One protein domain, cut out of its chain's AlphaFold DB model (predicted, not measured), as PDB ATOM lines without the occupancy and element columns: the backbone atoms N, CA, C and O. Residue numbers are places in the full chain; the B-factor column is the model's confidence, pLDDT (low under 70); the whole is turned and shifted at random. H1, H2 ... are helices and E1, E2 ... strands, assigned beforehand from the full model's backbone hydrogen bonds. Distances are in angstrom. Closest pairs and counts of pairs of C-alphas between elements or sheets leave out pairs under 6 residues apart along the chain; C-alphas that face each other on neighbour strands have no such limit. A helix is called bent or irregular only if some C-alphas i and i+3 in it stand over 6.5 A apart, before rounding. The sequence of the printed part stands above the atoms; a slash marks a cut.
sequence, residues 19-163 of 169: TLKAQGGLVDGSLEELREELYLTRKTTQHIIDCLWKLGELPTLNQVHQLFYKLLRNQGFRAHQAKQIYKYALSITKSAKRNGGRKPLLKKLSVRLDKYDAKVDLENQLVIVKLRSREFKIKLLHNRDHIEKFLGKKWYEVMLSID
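Overview. This is residues 19 to 163 of the 169 residues of an uncharacterized protein of Desulfurococcales archaeon ex4484_217_2 (UniProt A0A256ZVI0). Two small sheets lie face to face as a sandwich with crossed strands, and three helices, H1, H2 and H3, extend the domain from one end of it, the long H1 beginning at the sandwich and running away from it. One sheet is E2, E6, E5, E4, antiparallel and strongly twisted; the other is E1, E7, E3, mixed, and the chain changes from the one sheet to the other at the link from E1 to E2, among others. The printed part has 145 residues, with four named helices and seven named strands in the order E1 E2 H1 H2 H3 E3 E4 E5 E6 H4 E7, class mixed. The whole is compact, with a radius of gyration of the C-alphas of 16.2 A, and elongated in outline, spanning 49 by 31 by 27 A.

Arrangement. E1, residues 19 to 22, runs on into E2, residues 24 to 28, at 68 degrees. E1 is the parallel neighbour of E7, residues 156 to 162, with N 20 and O 157 at 2.8 A; E2 is the antiparallel neighbour of E6, residues 134 to 140, with N 25 and O 139 at 2.9 A. H1, residues 31 to 54, touches H3, residues 79 to 98, through residues 85 to 93 of H3 alone, at a steep tilt of 46 degrees, the same way; their closest C-alphas, Ile 49 and Ala 89, are 5.3 A apart. H2, residues 61 to 74, touches H3 at a steep tilt of 45 degrees, opposite ways, with the closest C-alphas, Leu 72 and Ala 82, 5.6 A apart. H2 is irregular, C-alphas 67 and 70 being 7.4 A apart. E3, residues 109 to 113, is antiparallel to E7, with N 113 and O 158 at 2.8 A. H1 stands at the level of the sheet E1 E7 E3; the C-alphas of Leu 38 and Leu 109, the closest of H1 and E3, are 5.3 A apart. E4, residues 118 to 121, E5, residues 126 to 131, and E6 form a meander, each strand the antiparallel neighbour of the one before; N 119 and O 128 are 2.8 A apart, N 129 and O 136 2.9 A. H1 is on the sheet E2 E6 E5 E4, two layers with the helix on one face, over E6 and E5. In H3 and in H4, residues 144 to 148, every O i to N i+4 pair is within hydrogen-bond range; in H1 19 of 20 are, in H2 8 of 10.

Along the chain. E1 begins at C-alpha 19 (0.151, -34.796, -21.184). H1 is 34.7 A long, H3 28.6 A and H2 19.5 A. E7, 19.4 A, ends at C-alpha 162 (7.627, -36.388, -6.654).

Size, cuts and confidence. The farthest C-alphas, Gly 56 and Glu 123, are 49.3 A apart. The printed part has no cut, and no link is long. Mean pLDDT of the printed part is 92.0; residues 152, 154 and 155 are under 70.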
ATOM      1  N   THR A  19      -0.133 -34.559 -22.604       80.50
ATOM      2  CA  THR A  19       0.151 -34.796 -21.184       80.50
ATOM      3  C   THR A  19       0.889 -33.589 -20.621       80.50
ATOM      4  O   THR A  19       2.032 -33.339 -21.003       80.50
ATOM      5  N   LEU A  20       0.257 -32.867 -19.701       83.50
ATOM      6  CA  LEU A  20       0.891 -31.819 -18.917       83.50
ATOM      7  C   LEU A  20       1.588 -32.458 -17.714       83.50
ATOM      8  O   LEU A  20       0.944 -33.088 -16.874       83.50
ATOM      9  N   LYS A  21       2.908 -32.309 -17.617       84.94
ATOM     10  CA  LYS A  21       3.637 -32.674 -16.396       84.94
ATOM     11  C   LYS A  21       3.504 -31.533 -15.405       84.94
ATOM     12  O   LYS A  21       3.917 -30.421 -15.711       84.94
ATOM     13  N   ALA A  22       2.913 -31.779 -14.247       81.62
ATOM     14  CA  ALA A  22       2.828 -30.783 -13.196       81.62
ATOM     15  C   ALA A  22       4.190 -30.694 -12.500       81.62
ATOM     16  O   ALA A  22       4.469 -31.462 -11.587       81.62
ATOM     17  N   GLN A  23       5.031 -29.763 -12.952       85.62
ATOM     18  CA  GLN A  23       6.267 -29.378 -12.277       85.62
ATOM     19  C   GLN A  23       6.004 -28.061 -11.561       85.62
ATOM     20  O   GLN A  23       5.644 -27.079 -12.211       85.62
ATOM     21  N   GLY A  24       6.150 -28.026 -10.238       85.56
ATOM     22  CA  GLY A  24       5.612 -26.901  -9.489       85.56
ATOM     23  C   GLY A  24       5.857 -26.898  -7.989       85.56
ATOM     24  O   GLY A  24       6.524 -27.775  -7.446       85.56
ATOM     25  N   GLY A  25       5.295 -25.892  -7.325       86.62
ATOM     26  CA  GLY A  25       5.195 -25.814  -5.870       86.62
ATOM     27  C   GLY A  25       3.779 -26.145  -5.407       86.62
ATOM     28  O   GLY A  25       2.809 -25.748  -6.056       86.62
ATOM     29  N   LEU A  26       3.650 -26.869  -4.296       91.25
ATOM     30  CA  LEU A  26       2.356 -27.081  -3.655       91.25
ATOM     31  C   LEU A  26       1.907 -25.760  -3.017       91.25
ATOM     32  O   LEU A  26       2.666 -25.167  -2.254       91.25
ATOM     33  N   VAL A  27       0.709 -25.291  -3.361       91.94
ATOM     34  CA  VAL A  27       0.122 -24.052  -2.818       91.94
ATOM     35  C   VAL A  27      -1.072 -24.316  -1.904       91.94
ATOM     36  O   VAL A  27      -1.461 -23.430  -1.154       91.94
ATOM     37  N   ASP A  28      -1.642 -25.521  -1.959       91.19
ATOM     38  CA  ASP A  28      -2.704 -25.980  -1.062       91.19
ATOM     39  C   ASP A  28      -2.619 -27.505  -0.890       91.19
ATOM     40  O   ASP A  28      -2.357 -28.229  -1.862       91.19
ATOM     41  N   GLY A  29      -2.847 -27.973   0.338       89.56
ATOM     42  CA  GLY A  29      -2.607 -29.343   0.800       89.56
ATOM     43  C   GLY A  29      -1.214 -29.568   1.409       89.56
ATOM     44  O   GLY A  29      -0.374 -28.672   1.466       89.56
ATOM     45  N   SER A  30      -0.956 -30.799   1.860       93.25
ATOM     46  CA  SER A  30       0.326 -31.207   2.450       93.25
ATOM     47  C   SER A  30       1.175 -32.027   1.476       93.25
ATOM     48  O   SER A  30       0.685 -32.939   0.806       93.25
ATOM     49  N   LEU A  31       2.481 -31.741   1.421       91.06
ATOM     50  CA  LEU A  31       3.438 -32.519   0.624       91.06
ATOM     51  C   LEU A  31       3.509 -33.977   1.091       91.06
ATOM     52  O   LEU A  31       3.679 -34.889   0.276       91.06
ATOM     53  N   GLU A  32       3.318 -34.190   2.388       93.19
ATOM     54  CA  GLU A  32       3.402 -35.500   3.019       93.19
ATOM     55  C   GLU A  32       2.166 -36.324   2.667       93.19
ATOM     56  O   GLU A  32       2.292 -37.463   2.218       93.19
ATOM     57  N   GLU A  33       0.987 -35.707   2.713       94.88
ATOM     58  CA  GLU A  33      -0.251 -36.325   2.240       94.88
ATOM     59  C   GLU A  33      -0.211 -36.610   0.737       94.88
ATOM     60  O   GLU A  33      -0.635 -37.679   0.293       94.88
ATOM     61  N   LEU A  34       0.336 -35.695  -0.069       95.00
ATOM     62  CA  LEU A  34       0.511 -35.930  -1.499       95.00
ATOM     63  C   LEU A  34       1.434 -37.130  -1.737       95.00
ATOM     64  O   LEU A  34       1.139 -38.010  -2.547       95.00
ATOM     65  N   ARG A  35       2.553 -37.198  -1.011       94.75
ATOM     66  CA  ARG A  35       3.500 -38.312  -1.085       94.75
ATOM     67  C   ARG A  35       2.844 -39.634  -0.688       94.75
ATOM     68  O   ARG A  35       3.104 -40.636  -1.356       94.75
ATOM     69  N   GLU A  36       2.011 -39.651   0.347       95.56
ATOM     70  CA  GLU A  36       1.223 -40.822   0.748       95.56
ATOM     71  C   GLU A  36       0.292 -41.288  -0.374       95.56
ATOM     72  O   GLU A  36       0.311 -42.465  -0.734       95.56
ATOM     73  N   GLU A  37      -0.468 -40.376  -0.985       96.75
ATOM     74  CA  GLU A  37      -1.383 -40.703  -2.085       96.75
ATOM     75  C   GLU A  37      -0.632 -41.266  -3.305       96.75
ATOM     76  O   GLU A  37      -1.037 -42.275  -3.902       96.75
ATOM     77  N   LEU A  38       0.517 -40.676  -3.656       96.12
ATOM     78  CA  LEU A  38       1.377 -41.189  -4.728       96.12
ATOM     79  C   LEU A  38       2.000 -42.545  -4.366       96.12
ATOM     80  O   LEU A  38       2.136 -43.416  -5.232       96.12
ATOM     81  N   TYR A  39       2.372 -42.749  -3.101       96.19
ATOM     82  CA  TYR A  39       2.907 -44.018  -2.612       96.19
ATOM     83  C   TYR A  39       1.856 -45.126  -2.665       96.19
ATOM     84  O   TYR A  39       2.153 -46.203  -3.189       96.19
ATOM     85  N   LEU A  40       0.636 -44.860  -2.192       96.69
ATOM     86  CA  LEU A  40      -0.491 -45.790  -2.262       96.69
ATOM     87  C   LEU A  40      -0.797 -46.149  -3.714       96.69
ATOM     88  O   LEU A  40      -0.843 -47.328  -4.056       96.69
ATOM     89  N   THR A  41      -0.886 -45.151  -4.596       96.75
ATOM     90  CA  THR A  41      -1.093 -45.368  -6.035       96.75
ATOM     91  C   THR A  41      -0.018 -46.282  -6.625       96.75
ATOM     92  O   THR A  41      -0.339 -47.264  -7.301       96.75
ATOM     93  N   ARG A  42       1.266 -46.021  -6.340       97.31
ATOM     94  CA  ARG A  42       2.383 -46.858  -6.805       97.31
ATOM     95  C   ARG A  42       2.295 -48.280  -6.251       97.31
ATOM     96  O   ARG A  42       2.428 -49.225  -7.021       97.31
ATOM     97  N   LYS A  43       2.084 -48.438  -4.939       97.94
ATOM     98  CA  LYS A  43       2.014 -49.742  -4.257       97.94
ATOM     99  C   LYS A  43       0.870 -50.587  -4.808       97.94
ATOM    100  O   LYS A  43       1.081 -51.742  -5.164       97.94
ATOM    101  N   THR A  44      -0.308 -49.993  -4.952       97.69
ATOM    102  CA  THR A  44      -1.486 -50.661  -5.505       97.69
ATOM    103  C   THR A  44      -1.287 -51.027  -6.974       97.69
ATOM    104  O   THR A  44      -1.604 -52.142  -7.379       97.69
ATOM    105  N   THR A  45      -0.689 -50.143  -7.777       98.19
ATOM    106  CA  THR A  45      -0.363 -50.464  -9.176       98.19
ATOM    107  C   THR A  45       0.646 -51.613  -9.258       98.19
ATOM    108  O   THR A  45       0.461 -52.528 -10.058       98.19
ATOM    109  N   GLN A  46       1.683 -51.607  -8.412       98.38
ATOM    110  CA  GLN A  46       2.672 -52.684  -8.353       98.38
ATOM    111  C   GLN A  46       2.033 -54.022  -7.980       98.38
ATOM    112  O   GLN A  46       2.323 -55.025  -8.622       98.38
ATOM    113  N   HIS A  47       1.113 -54.027  -7.014       98.25
ATOM    114  CA  HIS A  47       0.367 -55.227  -6.648       98.25
ATOM    115  C   HIS A  47      -0.401 -55.816  -7.844       98.25
ATOM    116  O   HIS A  47      -0.324 -57.015  -8.097       98.25
ATOM    117  N   ILE A  48      -1.076 -54.977  -8.638       98.44
ATOM    118  CA  ILE A  48      -1.778 -55.438  -9.847       98.44
ATOM    119  C   ILE A  48      -0.792 -56.007 -10.875       98.44
ATOM    120  O   ILE A  48      -1.067 -57.057 -11.453       98.44
ATOM    121  N   ILE A  49       0.360 -55.362 -11.092       98.50
ATOM    122  CA  ILE A  49       1.416 -55.889 -11.977       98.50
ATOM    123  C   ILE A  49       1.869 -57.268 -11.504       98.50
ATOM    124  O   ILE A  49       1.992 -58.178 -12.317       98.50
ATOM    125  N   ASP A  50       2.103 -57.438 -10.203       98.56
ATOM    126  CA  ASP A  50       2.550 -58.707  -9.634       98.56
ATOM    127  C   ASP A  50       1.515 -59.820  -9.839       98.56
ATOM    128  O   ASP A  50       1.891 -60.943 -10.182       98.56
ATOM    129  N   CYS A  51       0.224 -59.506  -9.696       98.12
ATOM    130  CA  CYS A  51      -0.870 -60.428  -9.997       98.12
ATOM    131  C   CYS A  51      -0.909 -60.791 -11.488       98.12
ATOM    132  O   CYS A  51      -0.904 -61.970 -11.829       98.12
ATOM    133  N   LEU A  52      -0.886 -59.796 -12.381       98.31
ATOM    134  CA  LEU A  52      -0.923 -60.014 -13.832       98.31
ATOM    135  C   LEU A  52       0.313 -60.764 -14.349       98.31
ATOM    136  O   LEU A  52       0.219 -61.534 -15.303       98.31
ATOM    137  N   TRP A  53       1.480 -60.550 -13.737       98.19
ATOM    138  CA  TRP A  53       2.725 -61.191 -14.151       98.19
ATOM    139  C   TRP A  53       2.670 -62.712 -14.001       98.19
ATOM    140  O   TRP A  53       3.152 -63.422 -14.883       98.19
ATOM    141  N   LYS A  54       2.044 -63.194 -12.920       96.94
ATOM    142  CA  LYS A  54       1.910 -64.621 -12.589       96.94
ATOM    143  C   LYS A  54       0.951 -65.383 -13.507       96.94
ATOM    144  O   LYS A  54       1.004 -66.605 -13.535       96.94
ATOM    145  N   LEU A  55       0.081 -64.687 -14.239       95.12
ATOM    146  CA  LEU A  55      -0.862 -65.327 -15.156       95.12
ATOM    147  C   LEU A  55      -0.134 -65.831 -16.405       95.12
ATOM    148  O   LEU A  55       0.689 -65.102 -16.959       95.12
ATOM    149  N   GLY A  56      -0.454 -67.041 -16.872       89.62
ATOM    150  CA  GLY A  56       0.085 -67.569 -18.133       89.62
ATOM    151  C   GLY A  56      -0.300 -66.684 -19.321       89.62
ATOM    152  O   GLY A  56       0.563 -66.238 -20.075       89.62
ATOM    153  N   GLU A  57      -1.579 -66.318 -19.396       93.75
ATOM    154  CA  GLU A  57      -2.129 -65.395 -20.387       93.75
ATOM    155  C   GLU A  57      -2.607 -64.093 -19.728       93.75
ATOM    156  O   GLU A  57      -3.102 -64.090 -18.599       93.75
ATOM    157  N   LEU A  58      -2.445 -62.960 -20.421       96.69
ATOM    158  CA  LEU A  58      -2.908 -61.678 -19.897       96.69
ATOM    159  C   LEU A  58      -4.405 -61.465 -20.168       96.69
ATOM    160  O   LEU A  58      -4.820 -61.524 -21.325       96.69
ATOM    161  N   PRO A  59      -5.196 -61.108 -19.142       97.31
ATOM    162  CA  PRO A  59      -6.617 -60.832 -19.297       97.31
ATOM    163  C   PRO A  59      -6.883 -59.604 -20.176       97.31
ATOM    164  O   PRO A  59      -6.082 -58.667 -20.274       97.31
ATOM    165  N   THR A  60      -8.077 -59.567 -20.761       97.38
ATOM    166  CA  THR A  60      -8.625 -58.388 -21.440       97.38
ATOM    167  C   THR A  60      -8.848 -57.229 -20.463       97.38
ATOM    168  O   THR A  60      -8.960 -57.412 -19.250       97.38
ATOM    169  N   LEU A  61      -8.990 -56.004 -20.984       97.31
ATOM    170  CA  LEU A  61      -9.269 -54.829 -20.148       97.31
ATOM    171  C   LEU A  61     -10.558 -54.982 -19.319       97.31
ATOM    172  O   LEU A  61     -10.604 -54.515 -18.182       97.31
ATOM    173  N   ASN A  62     -11.581 -55.643 -19.869       97.69
ATOM    174  CA  ASN A  62     -12.842 -55.896 -19.169       97.69
ATOM    175  C   ASN A  62     -12.655 -56.888 -18.018       97.69
ATOM    176  O   ASN A  62     -13.154 -56.646 -16.923       97.69
ATOM    177  N   GLN A  63     -11.888 -57.960 -18.221       98.06
ATOM    178  CA  GLN A  63     -11.560 -58.905 -17.148       98.06
ATOM    179  C   GLN A  63     -10.733 -58.229 -16.048       98.06
ATOM    180  O   GLN A  63     -11.049 -58.367 -14.871       98.06
ATOM    181  N   VAL A  64      -9.737 -57.412 -16.409       97.94
ATOM    182  CA  VAL A  64      -8.971 -56.609 -15.438       97.94
ATOM    183  C   VAL A  64      -9.879 -55.655 -14.656       97.94
ATOM    184  O   VAL A  64      -9.713 -55.507 -13.447       97.94
ATOM    185  N   HIS A  65     -10.863 -55.032 -15.312       97.75
ATOM    186  CA  HIS A  65     -11.859 -54.216 -14.623       97.75
ATOM    187  C   HIS A  65     -12.631 -55.041 -13.585       97.75
ATOM    188  O   HIS A  65     -12.678 -54.637 -12.427       97.75
ATOM    189  N   GLN A  66     -13.168 -56.207 -13.954       97.94
ATOM    190  CA  GLN A  66     -13.908 -57.060 -13.015       97.94
ATOM    191  C   GLN A  66     -13.047 -57.505 -11.823       97.94
ATOM    192  O   GLN A  66     -13.508 -57.474 -10.685       97.94
ATOM    193  N   LEU A  67     -11.778 -57.842 -12.068       97.38
ATOM    194  CA  LEU A  67     -10.853 -58.297 -11.028       97.38
ATOM    195  C   LEU A  67     -10.487 -57.194 -10.024       97.38
ATOM    196  O   LEU A  67     -10.468 -57.437  -8.820       97.38
ATOM    197  N   PHE A  68     -10.174 -55.985 -10.499       98.12
ATOM    198  CA  PHE A  68      -9.532 -54.969  -9.654       98.12
ATOM    199  C   PHE A  68     -10.410 -53.762  -9.335       98.12
ATOM    200  O   PHE A  68     -10.109 -53.041  -8.384       98.12
ATOM    201  N   TYR A  69     -11.490 -53.502 -10.076       98.06
ATOM    202  CA  TYR A  69     -12.280 -52.286  -9.878       98.06
ATOM    203  C   TYR A  69     -12.874 -52.213  -8.470       98.06
ATOM    204  O   TYR A  69     -12.634 -51.232  -7.769       98.06
ATOM    205  N   LYS A  70     -13.580 -53.257  -8.015       97.88
ATOM    206  CA  LYS A  70     -14.186 -53.276  -6.671       97.88
ATOM    207  C   LYS A  70     -13.128 -53.150  -5.569       97.88
ATOM    208  O   LYS A  70     -13.311 -52.363  -4.646       97.88
ATOM    209  N   LEU A  71     -11.993 -53.839  -5.715       97.19
ATOM    210  CA  LEU A  71     -10.849 -53.733  -4.801       97.19
ATOM    211  C   LEU A  71     -10.355 -52.280  -4.677       97.19
ATOM    212  O   LEU A  71     -10.218 -51.761  -3.574       97.19
ATOM    213  N   LEU A  72     -10.122 -51.609  -5.807       97.94
ATOM    214  CA  LEU A  72      -9.634 -50.227  -5.846       97.94
ATOM    215  C   LEU A  72     -10.658 -49.241  -5.278       97.94
ATOM    216  O   LEU A  72     -10.296 -48.323  -4.544       97.94
ATOM    217  N   ARG A  73     -11.943 -49.440  -5.585       97.81
ATOM    218  CA  ARG A  73     -13.033 -48.623  -5.037       97.81
ATOM    219  C   ARG A  73     -13.116 -48.753  -3.516       97.81
ATOM    220  O   ARG A  73     -13.232 -47.731  -2.847       97.81
ATOM    221  N   ASN A  74     -12.952 -49.961  -2.977       97.00
ATOM    222  CA  ASN A  74     -12.917 -50.205  -1.532       97.00
ATOM    223  C   ASN A  74     -11.695 -49.568  -0.842       97.00
ATOM    224  O   ASN A  74     -11.768 -49.226   0.330       97.00
ATOM    225  N   GLN A  75     -10.589 -49.354  -1.565       95.38
ATOM    226  CA  GLN A  75      -9.413 -48.612  -1.076       95.38
ATOM    227  C   GLN A  75      -9.578 -47.077  -1.155       95.38
ATOM    228  O   GLN A  75      -8.659 -46.326  -0.819       95.38
ATOM    229  N   GLY A  76     -10.737 -46.594  -1.613       96.81
ATOM    230  CA  GLY A  76     -11.063 -45.171  -1.717       96.81
ATOM    231  C   GLY A  76     -10.643 -44.505  -3.030       96.81
ATOM    232  O   GLY A  76     -10.840 -43.299  -3.186       96.81
ATOM    233  N   PHE A  77     -10.094 -45.244  -4.003       97.12
ATOM    234  CA  PHE A  77      -9.760 -44.665  -5.310       97.12
ATOM    235  C   PHE A  77     -11.014 -44.226  -6.055       97.12
ATOM    236  O   PHE A  77     -12.001 -44.961  -6.127       97.12
ATOM    237  N   ARG A  78     -10.958 -43.045  -6.679       96.19
ATOM    238  CA  ARG A  78     -12.021 -42.523  -7.558       96.19
ATOM    239  C   ARG A  78     -12.215 -43.454  -8.763       96.19
ATOM    240  O   ARG A  78     -11.298 -44.175  -9.141       96.19
ATOM    241  N   ALA A  79     -13.405 -43.482  -9.365       95.38
ATOM    242  CA  ALA A  79     -13.710 -44.437 -10.439       95.38
ATOM    243  C   ALA A  79     -12.739 -44.308 -11.628       95.38
ATOM    244  O   ALA A  79     -12.258 -45.310 -12.164       95.38
ATOM    245  N   HIS A  80     -12.393 -43.069 -11.977       93.62
ATOM    246  CA  HIS A  80     -11.422 -42.752 -13.018       93.62
ATOM    247  C   HIS A  80      -9.999 -43.146 -12.609       93.62
ATOM    248  O   HIS A  80      -9.351 -43.879 -13.352       93.62
ATOM    249  N   GLN A  81      -9.556 -42.818 -11.393       94.75
ATOM    250  CA  GLN A  81      -8.279 -43.305 -10.844       94.75
ATOM    251  C   GLN A  81      -8.156 -44.824 -10.862       94.75
ATOM    252  O   GLN A  81      -7.150 -45.348 -11.336       94.75
ATOM    253  N   ALA A  82      -9.182 -45.542 -10.400       96.81
ATOM    254  CA  ALA A  82      -9.195 -46.998 -10.409       96.81
ATOM    255  C   ALA A  82      -8.985 -47.523 -11.837       96.81
ATOM    256  O   ALA A  82      -8.098 -48.346 -12.075       96.81
ATOM    257  N   LYS A  83      -9.728 -46.966 -12.804       95.19
ATOM    258  CA  LYS A  83      -9.573 -47.271 -14.230       95.19
ATOM    259  C   LYS A  83      -8.168 -47.001 -14.750       95.19
ATOM    260  O   LYS A  83      -7.638 -47.817 -15.502       95.19
ATOM    261  N   GLN A  84      -7.558 -45.885 -14.360       93.88
ATOM    262  CA  GLN A  84      -6.196 -45.546 -14.766       93.88
ATOM    263  C   GLN A  84      -5.164 -46.523 -14.213       93.88
ATOM    264  O   GLN A  84      -4.309 -46.988 -14.968       93.88
ATOM    265  N   ILE A  85      -5.275 -46.869 -12.932       96.75
ATOM    266  CA  ILE A  85      -4.349 -47.754 -12.222       96.75
ATOM    267  C   ILE A  85      -4.282 -49.125 -12.900       96.75
ATOM    268  O   ILE A  85      -3.209 -49.543 -13.344       96.75
ATOM    269  N   TYR A  86      -5.419 -49.809 -13.061       97.19
ATOM    270  CA  TYR A  86      -5.399 -51.159 -13.627       97.19
ATOM    271  C   TYR A  86      -5.103 -51.160 -15.134       97.19
ATOM    272  O   TYR A  86      -4.451 -52.077 -15.635       97.19
ATOM    273  N   LYS A  87      -5.521 -50.122 -15.875       96.38
ATOM    274  CA  LYS A  87      -5.220 -49.992 -17.311       96.38
ATOM    275  C   LYS A  87      -3.726 -49.778 -17.535       96.38
ATOM    276  O   LYS A  87      -3.156 -50.372 -18.451       96.38
ATOM    277  N   TYR A  88      -3.096 -48.941 -16.711       95.69
ATOM    278  CA  TYR A  88      -1.658 -48.713 -16.770       95.69
ATOM    279  C   TYR A  88      -0.888 -49.990 -16.429       95.69
ATOM    280  O   TYR A  88      -0.041 -50.395 -17.224       95.69
ATOM    281  N   ALA A  89      -1.246 -50.673 -15.334       97.81
ATOM    282  CA  ALA A  89      -0.650 -51.951 -14.944       97.81
ATOM    283  C   ALA A  89      -0.735 -53.005 -16.064       97.81
ATOM    284  O   ALA A  89       0.274 -53.627 -16.404       97.81
ATOM    285  N   LEU A  90      -1.906 -53.159 -16.694       98.25
ATOM    286  CA  LEU A  90      -2.086 -54.072 -17.825       98.25
ATOM    287  C   LEU A  90      -1.201 -53.690 -19.016       98.25
ATOM    288  O   LEU A  90      -0.532 -54.550 -19.585       98.25
ATOM    289  N   SER A  91      -1.162 -52.405 -19.378       96.94
ATOM    290  CA  SER A  91      -0.387 -51.917 -20.523       96.94
ATOM    291  C   SER A  91       1.110 -52.189 -20.375       96.94
ATOM    292  O   SER A  91       1.727 -52.703 -21.311       96.94
ATOM    293  N   ILE A  92       1.695 -51.897 -19.211       96.75
ATOM    294  CA  ILE A  92       3.133 -52.114 -18.989       96.75
ATOM    295  C   ILE A  92       3.478 -53.596 -18.861       96.75
ATOM    296  O   ILE A  92       4.509 -54.026 -19.370       96.75
ATOM    297  N   THR A  93       2.593 -54.395 -18.258       98.06
ATOM    298  CA  THR A  93       2.771 -55.849 -18.162       98.06
ATOM    299  C   THR A  93       2.725 -56.483 -19.550       98.06
ATOM    300  O   THR A  93       3.602 -57.273 -19.897       98.06
ATOM    301  N   LYS A  94       1.756 -56.077 -20.382       97.62
ATOM    302  CA  LYS A  94       1.628 -56.524 -21.775       97.62
ATOM    303  C   LYS A  94       2.860 -56.173 -22.597       97.62
ATOM    304  O   LYS A  94       3.377 -57.032 -23.304       97.62
ATOM    305  N   SER A  95       3.347 -54.937 -22.484       97.00
ATOM    306  CA  SER A  95       4.554 -54.509 -23.192       97.00
ATOM    307  C   SER A  95       5.785 -55.305 -22.758       97.00
ATOM    308  O   SER A  95       6.538 -55.746 -23.618       97.00
ATOM    309  N   ALA A  96       5.976 -55.525 -21.455       97.19
ATOM    310  CA  ALA A  96       7.113 -56.289 -20.951       97.19
ATOM    311  C   ALA A  96       7.081 -57.751 -21.417       97.19
ATOM    312  O   ALA A  96       8.083 -58.229 -21.939       97.19
ATOM    313  N   LYS A  97       5.932 -58.435 -21.307       96.06
ATOM    314  CA  LYS A  97       5.796 -59.832 -21.757       96.06
ATOM    315  C   LYS A  97       6.016 -59.985 -23.260       96.06
ATOM    316  O   LYS A  97       6.768 -60.859 -23.673       96.06
ATOM    317  N   ARG A  98       5.420 -59.104 -24.071       95.69
ATOM    318  CA  ARG A  98       5.585 -59.118 -25.534       95.69
ATOM    319  C   ARG A  98       7.049 -58.975 -25.960       95.69
ATOM    320  O   ARG A  98       7.437 -59.531 -26.976       95.69
ATOM    321  N   ASN A  99       7.842 -58.243 -25.185       96.00
ATOM    322  CA  ASN A  99       9.249 -57.993 -25.484       96.00
ATOM    323  C   ASN A  99      10.198 -59.013 -24.820       96.00
ATOM    324  O   ASN A  99      11.394 -58.746 -24.746       96.00
ATOM    325  N   GLY A 100       9.689 -60.121 -24.260       94.00
ATOM    326  CA  GLY A 100      10.510 -61.092 -23.519       94.00
ATOM    327  C   GLY A 100      11.209 -60.495 -22.288       94.00
ATOM    328  O   GLY A 100      12.238 -60.990 -21.839       94.00
ATOM    329  N   GLY A 101      10.688 -59.380 -21.772       94.56
ATOM    330  CA  GLY A 101      11.306 -58.606 -20.706       94.56
ATOM    331  C   GLY A 101      11.100 -59.205 -19.316       94.56
ATOM    332  O   GLY A 101      10.394 -60.191 -19.112       94.56
ATOM    333  N   ARG A 102      11.691 -58.548 -18.315       96.62
ATOM    334  CA  ARG A 102      11.488 -58.877 -16.896       96.62
ATOM    335  C   ARG A 102      10.220 -58.216 -16.350       96.62
ATOM    336  O   ARG A 102       9.732 -57.232 -16.910       96.62
ATOM    337  N   LYS A 103       9.730 -58.714 -15.208       97.62
ATOM    338  CA  LYS A 103       8.581 -58.130 -14.501       97.62
ATOM    339  C   LYS A 103       8.797 -56.627 -14.255       97.62
ATOM    340  O   LYS A 103       9.817 -56.268 -13.661       97.62
ATOM    341  N   PRO A 104       7.854 -55.749 -14.645       97.50
ATOM    342  CA  PRO A 104       7.968 -54.321 -14.371       97.50
ATOM    343  C   PRO A 104       8.031 -54.010 -12.869       97.50
ATOM    344  O   PRO A 104       7.231 -54.519 -12.082       97.50
ATOM    345  N   LEU A 105       8.955 -53.123 -12.490       97.56
ATOM    346  CA  LEU A 105       9.081 -52.585 -11.133       97.56
ATOM    347  C   LEU A 105       8.932 -51.061 -11.158       97.56
ATOM    348  O   LEU A 105       9.757 -50.346 -11.736       97.56
ATOM    349  N   LEU A 106       7.884 -50.554 -10.514       95.75
ATOM    350  CA  LEU A 106       7.599 -49.128 -10.427       95.75
ATOM    351  C   LEU A 106       8.494 -48.463  -9.381       95.75
ATOM    352  O   LEU A 106       8.348 -48.674  -8.179       95.75
ATOM    353  N   LYS A 107       9.412 -47.610  -9.842       92.50
ATOM    354  CA  LYS A 107      10.353 -46.890  -8.966       92.50
ATOM    355  C   LYS A 107       9.847 -45.503  -8.558       92.50
ATOM    356  O   LYS A 107      10.061 -45.077  -7.425       92.50
ATOM    357  N   LYS A 108       9.175 -44.799  -9.474       91.94
ATOM    358  CA  LYS A 108       8.763 -43.397  -9.296       91.94
ATOM    359  C   LYS A 108       7.444 -43.279  -8.531       91.94
ATOM    360  O   LYS A 108       6.545 -44.098  -8.716       91.94
ATOM    361  N   LEU A 109       7.345 -42.250  -7.692       94.50
ATOM    362  CA  LEU A 109       6.084 -41.793  -7.115       94.50
ATOM    363  C   LEU A 109       5.426 -40.881  -8.140       94.50
ATOM    364  O   LEU A 109       5.841 -39.737  -8.308       94.50
ATOM    365  N   SER A 110       4.472 -41.423  -8.884       92.94
ATOM    366  CA  SER A 110       3.794 -40.681  -9.936       92.94
ATOM    367  C   SER A 110       2.388 -41.194 -10.168       92.94
ATOM    368  O   SER A 110       2.139 -42.393 -10.041       92.94
ATOM    369  N   VAL A 111       1.513 -40.307 -10.615       93.38
ATOM    370  CA  VAL A 111       0.149 -40.624 -11.033       93.38
ATOM    371  C   VAL A 111      -0.169 -39.908 -12.342       93.38
ATOM    372  O   VAL A 111       0.360 -38.831 -12.621       93.38
ATOM    373  N   ARG A 112      -1.016 -40.530 -13.165       91.31
ATOM    374  CA  ARG A 112      -1.634 -39.893 -14.331       91.31
ATOM    375  C   ARG A 112      -3.112 -39.707 -14.053       91.31
ATOM    376  O   ARG A 112      -3.805 -40.684 -13.771       91.31
ATOM    377  N   LEU A 113      -3.571 -38.474 -14.158       90.94
ATOM    378  CA  LEU A 113      -4.944 -38.075 -13.908       90.94
ATOM    379  C   LEU A 113      -5.571 -37.602 -15.210       90.94
ATOM    380  O   LEU A 113      -4.919 -36.953 -16.028       90.94
ATOM    381  N   ASP A 114      -6.831 -37.966 -15.405       87.25
ATOM    382  CA  ASP A 114      -7.632 -37.430 -16.493       87.25
ATOM    383  C   ASP A 114      -8.440 -36.214 -16.013       87.25
ATOM    384  O   ASP A 114      -8.401 -35.821 -14.844       87.25
ATOM    385  N   LYS A 115      -9.197 -35.629 -16.936       86.00
ATOM    386  CA  LYS A 115     -10.073 -34.472 -16.719       86.00
ATOM    387  C   LYS A 115     -11.063 -34.575 -15.549       86.00
ATOM    388  O   LYS A 115     -11.613 -33.558 -15.143       86.00
ATOM    389  N   TYR A 116     -11.377 -35.779 -15.072       89.94
ATOM    390  CA  TYR A 116     -12.354 -35.978 -13.999       89.94
ATOM    391  C   TYR A 116     -11.711 -35.881 -12.612       89.94
ATOM    392  O   TYR A 116     -12.408 -35.669 -11.616       89.94
ATOM    393  N   ASP A 117     -10.385 -36.013 -12.559       92.25
ATOM    394  CA  ASP A 117      -9.590 -35.976 -11.337       92.25
ATOM    395  C   ASP A 117      -8.548 -34.843 -11.343       92.25
ATOM    396  O   ASP A 117      -7.863 -34.646 -10.342       92.25
ATOM    397  N   ALA A 118      -8.434 -34.077 -12.433       91.81
ATOM    398  CA  ALA A 118      -7.572 -32.905 -12.522       91.81
ATOM    399  C   ALA A 118      -8.245 -31.738 -13.261       91.81
ATOM    400  O   ALA A 118      -8.872 -31.923 -14.306       91.81
ATOM    401  N   LYS A 119      -8.058 -30.524 -12.737       90.31
ATOM    402  CA  LYS A 119      -8.414 -29.251 -13.371       90.31
ATOM    403  C   LYS A 119      -7.136 -28.449 -13.597       90.31
ATOM    404  O   LYS A 119      -6.317 -28.329 -12.693       90.31
ATOM    405  N   VAL A 120      -6.978 -27.911 -14.799       88.56
ATOM    406  CA  VAL A 120      -5.821 -27.102 -15.190       88.56
ATOM    407  C   VAL A 120      -6.311 -25.697 -15.506       88.56
ATOM    408  O   VAL A 120      -7.205 -25.531 -16.331       88.56
ATOM    409  N   ASP A 121      -5.725 -24.713 -14.844       88.12
ATOM    410  CA  ASP A 121      -5.886 -23.287 -15.083       88.12
ATOM    411  C   ASP A 121      -4.542 -22.759 -15.595       88.12
ATOM    412  O   ASP A 121      -3.592 -22.578 -14.835       88.12
ATOM    413  N   LEU A 122      -4.421 -22.613 -16.915       85.00
ATOM    414  CA  LEU A 122      -3.162 -22.203 -17.544       85.00
ATOM    415  C   LEU A 122      -2.893 -20.704 -17.373       85.00
ATOM    416  O   LEU A 122      -1.728 -20.318 -17.323       85.00
ATOM    417  N   GLU A 123      -3.940 -19.886 -17.241       84.50
ATOM    418  CA  GLU A 123      -3.835 -18.434 -17.038       84.50
ATOM    419  C   GLU A 123      -3.181 -18.137 -15.687       84.50
ATOM    420  O   GLU A 123      -2.209 -17.386 -15.607       84.50
ATOM    421  N   ASN A 124      -3.639 -18.825 -14.638       87.19
ATOM    422  CA  ASN A 124      -3.083 -18.716 -13.288       87.19
ATOM    423  C   ASN A 124      -1.945 -19.712 -13.012       87.19
ATOM    424  O   ASN A 124      -1.431 -19.772 -11.891       87.19
ATOM    425  N   GLN A 125      -1.543 -20.498 -14.018       88.75
ATOM    426  CA  GLN A 125      -0.535 -21.558 -13.916       88.75
ATOM    427  C   GLN A 125      -0.801 -22.520 -12.751       88.75
ATOM    428  O   GLN A 125       0.108 -22.898 -12.015       88.75
ATOM    429  N   LEU A 126      -2.055 -22.907 -12.550       91.56
ATOM    430  CA  LEU A 126      -2.494 -23.681 -11.401       91.56
ATOM    431  C   LEU A 126      -3.104 -25.009 -11.846       91.56
ATOM    432  O   LEU A 126      -3.928 -25.083 -12.753       91.56
ATOM    433  N   VAL A 127      -2.704 -26.087 -11.186       91.81
ATOM    434  CA  VAL A 127      -3.257 -27.420 -11.395       91.81
ATOM    435  C   VAL A 127      -3.863 -27.897 -10.092       91.81
ATOM    436  O   VAL A 127      -3.175 -28.022  -9.084       91.81
ATOM    437  N   ILE A 128      -5.157 -28.185 -10.130       94.31
ATOM    438  CA  ILE A 128      -5.892 -28.790  -9.028       94.31
ATOM    439  C   ILE A 128      -6.007 -30.275  -9.325       94.31
ATOM    440  O   ILE A 128      -6.592 -30.662 -10.338       94.31
ATOM    441  N   VAL A 129      -5.471 -31.114  -8.451       94.69
ATOM    442  CA  VAL A 129      -5.587 -32.567  -8.555       94.69
ATOM    443  C   VAL A 129      -6.393 -33.108  -7.387       94.69
ATOM    444  O   VAL A 129      -6.217 -32.694  -6.246       94.69
ATOM    445  N   LYS A 130      -7.263 -34.070  -7.666       96.06
ATOM    446  CA  LYS A 130      -8.006 -34.820  -6.658       96.06
ATOM    447  C   LYS A 130      -7.416 -36.214  -6.593       96.06
ATOM    448  O   LYS A 130      -7.378 -36.888  -7.613       96.06
ATOM    449  N   LEU A 131      -6.985 -36.662  -5.417       96.00
ATOM    450  CA  LEU A 131      -6.500 -38.019  -5.142       96.00
ATOM    451  C   LEU A 131      -7.349 -38.604  -4.017       96.00
ATOM    452  O   LEU A 131      -7.360 -38.074  -2.910       96.00
ATOM    453  N   ARG A 132      -8.126 -39.656  -4.318       95.00
ATOM    454  CA  ARG A 132      -9.169 -40.172  -3.412       95.00
ATOM    455  C   ARG A 132     -10.091 -39.044  -2.906       95.00
ATOM    456  O   ARG A 132     -10.799 -38.439  -3.717       95.00
ATOM    457  N   SER A 133     -10.098 -38.774  -1.600       93.56
ATOM    458  CA  SER A 133     -10.866 -37.707  -0.943       93.56
ATOM    459  C   SER A 133     -10.095 -36.393  -0.778       93.56
ATOM    460  O   SER A 133     -10.687 -35.411  -0.342       93.56
ATOM    461  N   ARG A 134      -8.801 -36.359  -1.116       95.50
ATOM    462  CA  ARG A 134      -7.928 -35.194  -0.944       95.50
ATOM    463  C   ARG A 134      -7.839 -34.373  -2.228       95.50
ATOM    464  O   ARG A 134      -7.879 -34.920  -3.334       95.50
ATOM    465  N   GLU A 135      -7.693 -33.065  -2.074       96.31
ATOM    466  CA  GLU A 135      -7.430 -32.118  -3.157       96.31
ATOM    467  C   GLU A 135      -6.081 -31.440  -2.911       96.31
ATOM    468  O   GLU A 135      -5.739 -31.127  -1.777       96.31
ATOM    469  N   PHE A 136      -5.313 -31.231  -3.977       96.12
ATOM    470  CA  PHE A 136      -4.022 -30.556  -3.935       96.12
ATOM    471  C   PHE A 136      -3.978 -29.505  -5.033       96.12
ATOM    472  O   PHE A 136      -4.320 -29.801  -6.184       96.12
ATOM    473  N   LYS A 137      -3.519 -28.298  -4.703       95.44
ATOM    474  CA  LYS A 137      -3.303 -27.235  -5.689       95.44
ATOM    475  C   LYS A 137      -1.813 -27.038  -5.889       95.44
ATOM    476  O   LYS A 137      -1.057 -26.878  -4.934       95.44
ATOM    477  N   ILE A 138      -1.392 -27.056  -7.143       94.06
ATOM    478  CA  ILE A 138       0.010 -27.002  -7.542       94.06
ATOM    479  C   ILE A 138       0.178 -25.821  -8.482       94.06
ATOM    480  O   ILE A 138      -0.463 -25.767  -9.531       94.06
ATOM    481  N   LYS A 139       1.063 -24.894  -8.126       91.94
ATOM    482  CA  LYS A 139       1.476 -23.811  -9.012       91.94
ATOM    483  C   LYS A 139       2.577 -24.316  -9.930       91.94
ATOM    484  O   LYS A 139       3.643 -24.705  -9.455       91.94
ATOM    485  N   LEU A 140       2.303 -24.342 -11.227       89.69
ATOM    486  CA  LEU A 140       3.259 -24.712 -12.258       89.69
ATOM    487  C   LEU A 140       4.412 -23.708 -12.284       89.69
ATOM    488  O   LEU A 140       4.219 -22.510 -12.111       89.69
ATOM    489  N   LEU A 141       5.616 -24.224 -12.513       87.75
ATOM    490  CA  LEU A 141       6.848 -23.447 -12.676       87.75
ATOM    491  C   LEU A 141       7.402 -23.579 -14.102       87.75
ATOM    492  O   LEU A 141       8.608 -23.492 -14.326       87.75
ATOM    493  N   HIS A 142       6.526 -23.856 -15.066       83.06
ATOM    494  CA  HIS A 142       6.890 -23.941 -16.476       83.06
ATOM    495  C   HIS A 142       7.038 -22.545 -17.082       83.06
ATOM    496  O   HIS A 142       6.297 -21.633 -16.727       83.06
ATOM    497  N   ASN A 143       7.959 -22.386 -18.037       81.44
ATOM    498  CA  ASN A 143       8.026 -21.165 -18.844       81.44
ATOM    499  C   ASN A 143       6.723 -20.994 -19.659       81.44
ATOM    500  O   ASN A 143       6.110 -21.988 -20.060       81.44
ATOM    501  N   ARG A 144       6.326 -19.749 -19.946       77.62
ATOM    502  CA  ARG A 144       5.167 -19.403 -20.782       77.62
ATOM    503  C   ARG A 144       5.183 -20.134 -22.123       77.62
ATOM    504  O   ARG A 144       4.188 -20.775 -22.437       77.62
ATOM    505  N   ASP A 145       6.328 -20.214 -22.800       80.56
ATOM    506  CA  ASP A 145       6.467 -20.941 -24.078       80.56
ATOM    507  C   ASP A 145       6.089 -22.433 -23.975       80.56
ATOM    508  O   ASP A 145       5.672 -23.074 -24.944       80.56
ATOM    509  N   HIS A 146       6.262 -23.037 -22.793       79.50
ATOM    510  CA  HIS A 146       5.823 -24.410 -22.545       79.50
ATOM    511  C   HIS A 146       4.304 -24.477 -22.378       79.50
ATOM    512  O   HIS A 146       3.676 -25.378 -22.926       79.50
ATOM    513  N   ILE A 147       3.727 -23.528 -21.641       79.81
ATOM    514  CA  ILE A 147       2.297 -23.439 -21.318       79.81
ATOM    515  C   ILE A 147       1.468 -23.103 -22.564       79.81
ATOM    516  O   ILE A 147       0.401 -23.686 -22.757       79.81
ATOM    517  N   GLU A 148       1.976 -22.248 -23.451       80.62
ATOM    518  CA  GLU A 148       1.296 -21.808 -24.676       80.62
ATOM    519  C   GLU A 148       0.909 -22.964 -25.603       80.62
ATOM    520  O   GLU A 148      -0.152 -22.942 -26.225       80.62
ATOM    521  N   LYS A 149       1.691 -24.050 -25.614       80.00
ATOM    522  CA  LYS A 149       1.387 -25.276 -26.381       80.00
ATOM    523  C   LYS A 149       0.092 -25.961 -25.928       80.00
ATOM    524  O   LYS A 149      -0.478 -26.769 -26.666       80.00
ATOM    525  N   PHE A 150      -0.353 -25.649 -24.715       78.31
ATOM    526  CA  PHE A 150      -1.577 -26.134 -24.095       78.31
ATOM    527  C   PHE A 150      -2.682 -25.055 -24.082       78.31
ATOM    528  O   PHE A 150      -3.766 -25.292 -23.552       78.31
ATOM    529  N   LEU A 151      -2.494 -23.871 -24.664       74.88
ATOM    530  CA  LEU A 151      -3.607 -22.928 -24.791       74.88
ATOM    531  C   LEU A 151      -4.599 -23.423 -25.860       74.88
ATOM    532  O   LEU A 151      -4.223 -23.951 -26.907       74.88
ATOM    533  N   GLY A 152      -5.897 -23.327 -25.562       69.81
ATOM    534  CA  GLY A 152      -6.977 -23.648 -26.503       69.81
ATOM    535  C   GLY A 152      -7.282 -25.136 -26.756       69.81
ATOM    536  O   GLY A 152      -8.243 -25.418 -27.475       69.81
ATOM    537  N   LYS A 153      -6.555 -26.116 -26.183       73.62
ATOM    538  CA  LYS A 153      -7.003 -27.529 -26.252       73.62
ATOM    539  C   LYS A 153      -7.953 -27.876 -25.108       73.62
ATOM    540  O   LYS A 153      -7.861 -27.379 -23.992       73.62
ATOM    541  N   LYS A 154      -8.882 -28.782 -25.425       60.50
ATOM    542  CA  LYS A 154     -10.006 -29.151 -24.554       60.50
ATOM    543  C   LYS A 154      -9.650 -30.168 -23.466       60.50
ATOM    544  O   LYS A 154     -10.354 -30.227 -22.465       60.50
ATOM    545  N   TRP A 155      -8.621 -30.998 -23.664       64.81
ATOM    546  CA  TRP A 155      -8.355 -32.145 -22.788       64.81
ATOM    547  C   TRP A 155      -6.861 -32.403 -22.589       64.81
ATOM    548  O   TRP A 155      -6.124 -32.574 -23.562       64.81
ATOM    549  N   TYR A 156      -6.455 -32.542 -21.326       70.19
ATOM    550  CA  TYR A 156      -5.097 -32.915 -20.940       70.19
ATOM    551  C   TYR A 156      -5.111 -34.048 -19.930       70.19
ATOM    552  O   TYR A 156      -5.978 -34.114 -19.057       70.19
ATOM    553  N   GLU A 157      -4.122 -34.925 -20.038       84.00
ATOM    554  CA  GLU A 157      -3.717 -35.745 -18.904       84.00
ATOM    555  C   GLU A 157      -2.746 -34.951 -18.056       84.00
ATOM    556  O   GLU A 157      -1.804 -34.363 -18.580       84.00
ATOM    557  N   VAL A 158      -2.945 -34.968 -16.747       87.31
ATOM    558  CA  VAL A 158      -1.977 -34.407 -15.814       87.31
ATOM    559  C   VAL A 158      -1.127 -35.548 -15.285       87.31
ATOM    560  O   VAL A 158      -1.634 -36.497 -14.688       87.31
ATOM    561  N   MET A 159       0.178 -35.466 -15.509       90.56
ATOM    562  CA  MET A 159       1.148 -36.318 -14.840       90.56
ATOM    563  C   MET A 159       1.714 -35.557 -13.652       90.56
ATOM    564  O   MET A 159       2.275 -34.483 -13.822       90.56
ATOM    565  N   LEU A 160       1.591 -36.141 -12.470       91.44
ATOM    566  CA  LEU A 160       2.154 -35.598 -11.245       91.44
ATOM    567  C   LEU A 160       3.190 -36.572 -10.706       91.44
ATOM    568  O   LEU A 160       2.891 -37.762 -10.587       91.44
ATOM    569  N   SER A 161       4.389 -36.095 -10.377       90.56
ATOM    570  CA  SER A 161       5.407 -36.914  -9.727       90.56
ATOM    571  C   SER A 161       6.171 -36.167  -8.641       90.56
ATOM    572  O   SER A 161       6.252 -34.946  -8.662       90.56
ATOM    573  N   ILE A 162       6.722 -36.915  -7.682       88.38
ATOM    574  CA  ILE A 162       7.627 -36.388  -6.654       88.38
ATOM    575  C   ILE A 162       9.000 -37.045  -6.815       88.38
ATOM    576  O   ILE A 162       9.107 -38.276  -6.896       88.38
ATOM    577  N   ASP A 163      10.054 -36.227  -6.862       83.75
ATOM    578  CA  ASP A 163      11.441 -36.695  -6.899       83.75
ATOM    579  C   ASP A 163      11.995 -37.047  -5.503       83.75
ATOM    580  O   ASP A 163      11.336 -36.903  -4.470       83.75
TER     581      ASP A 163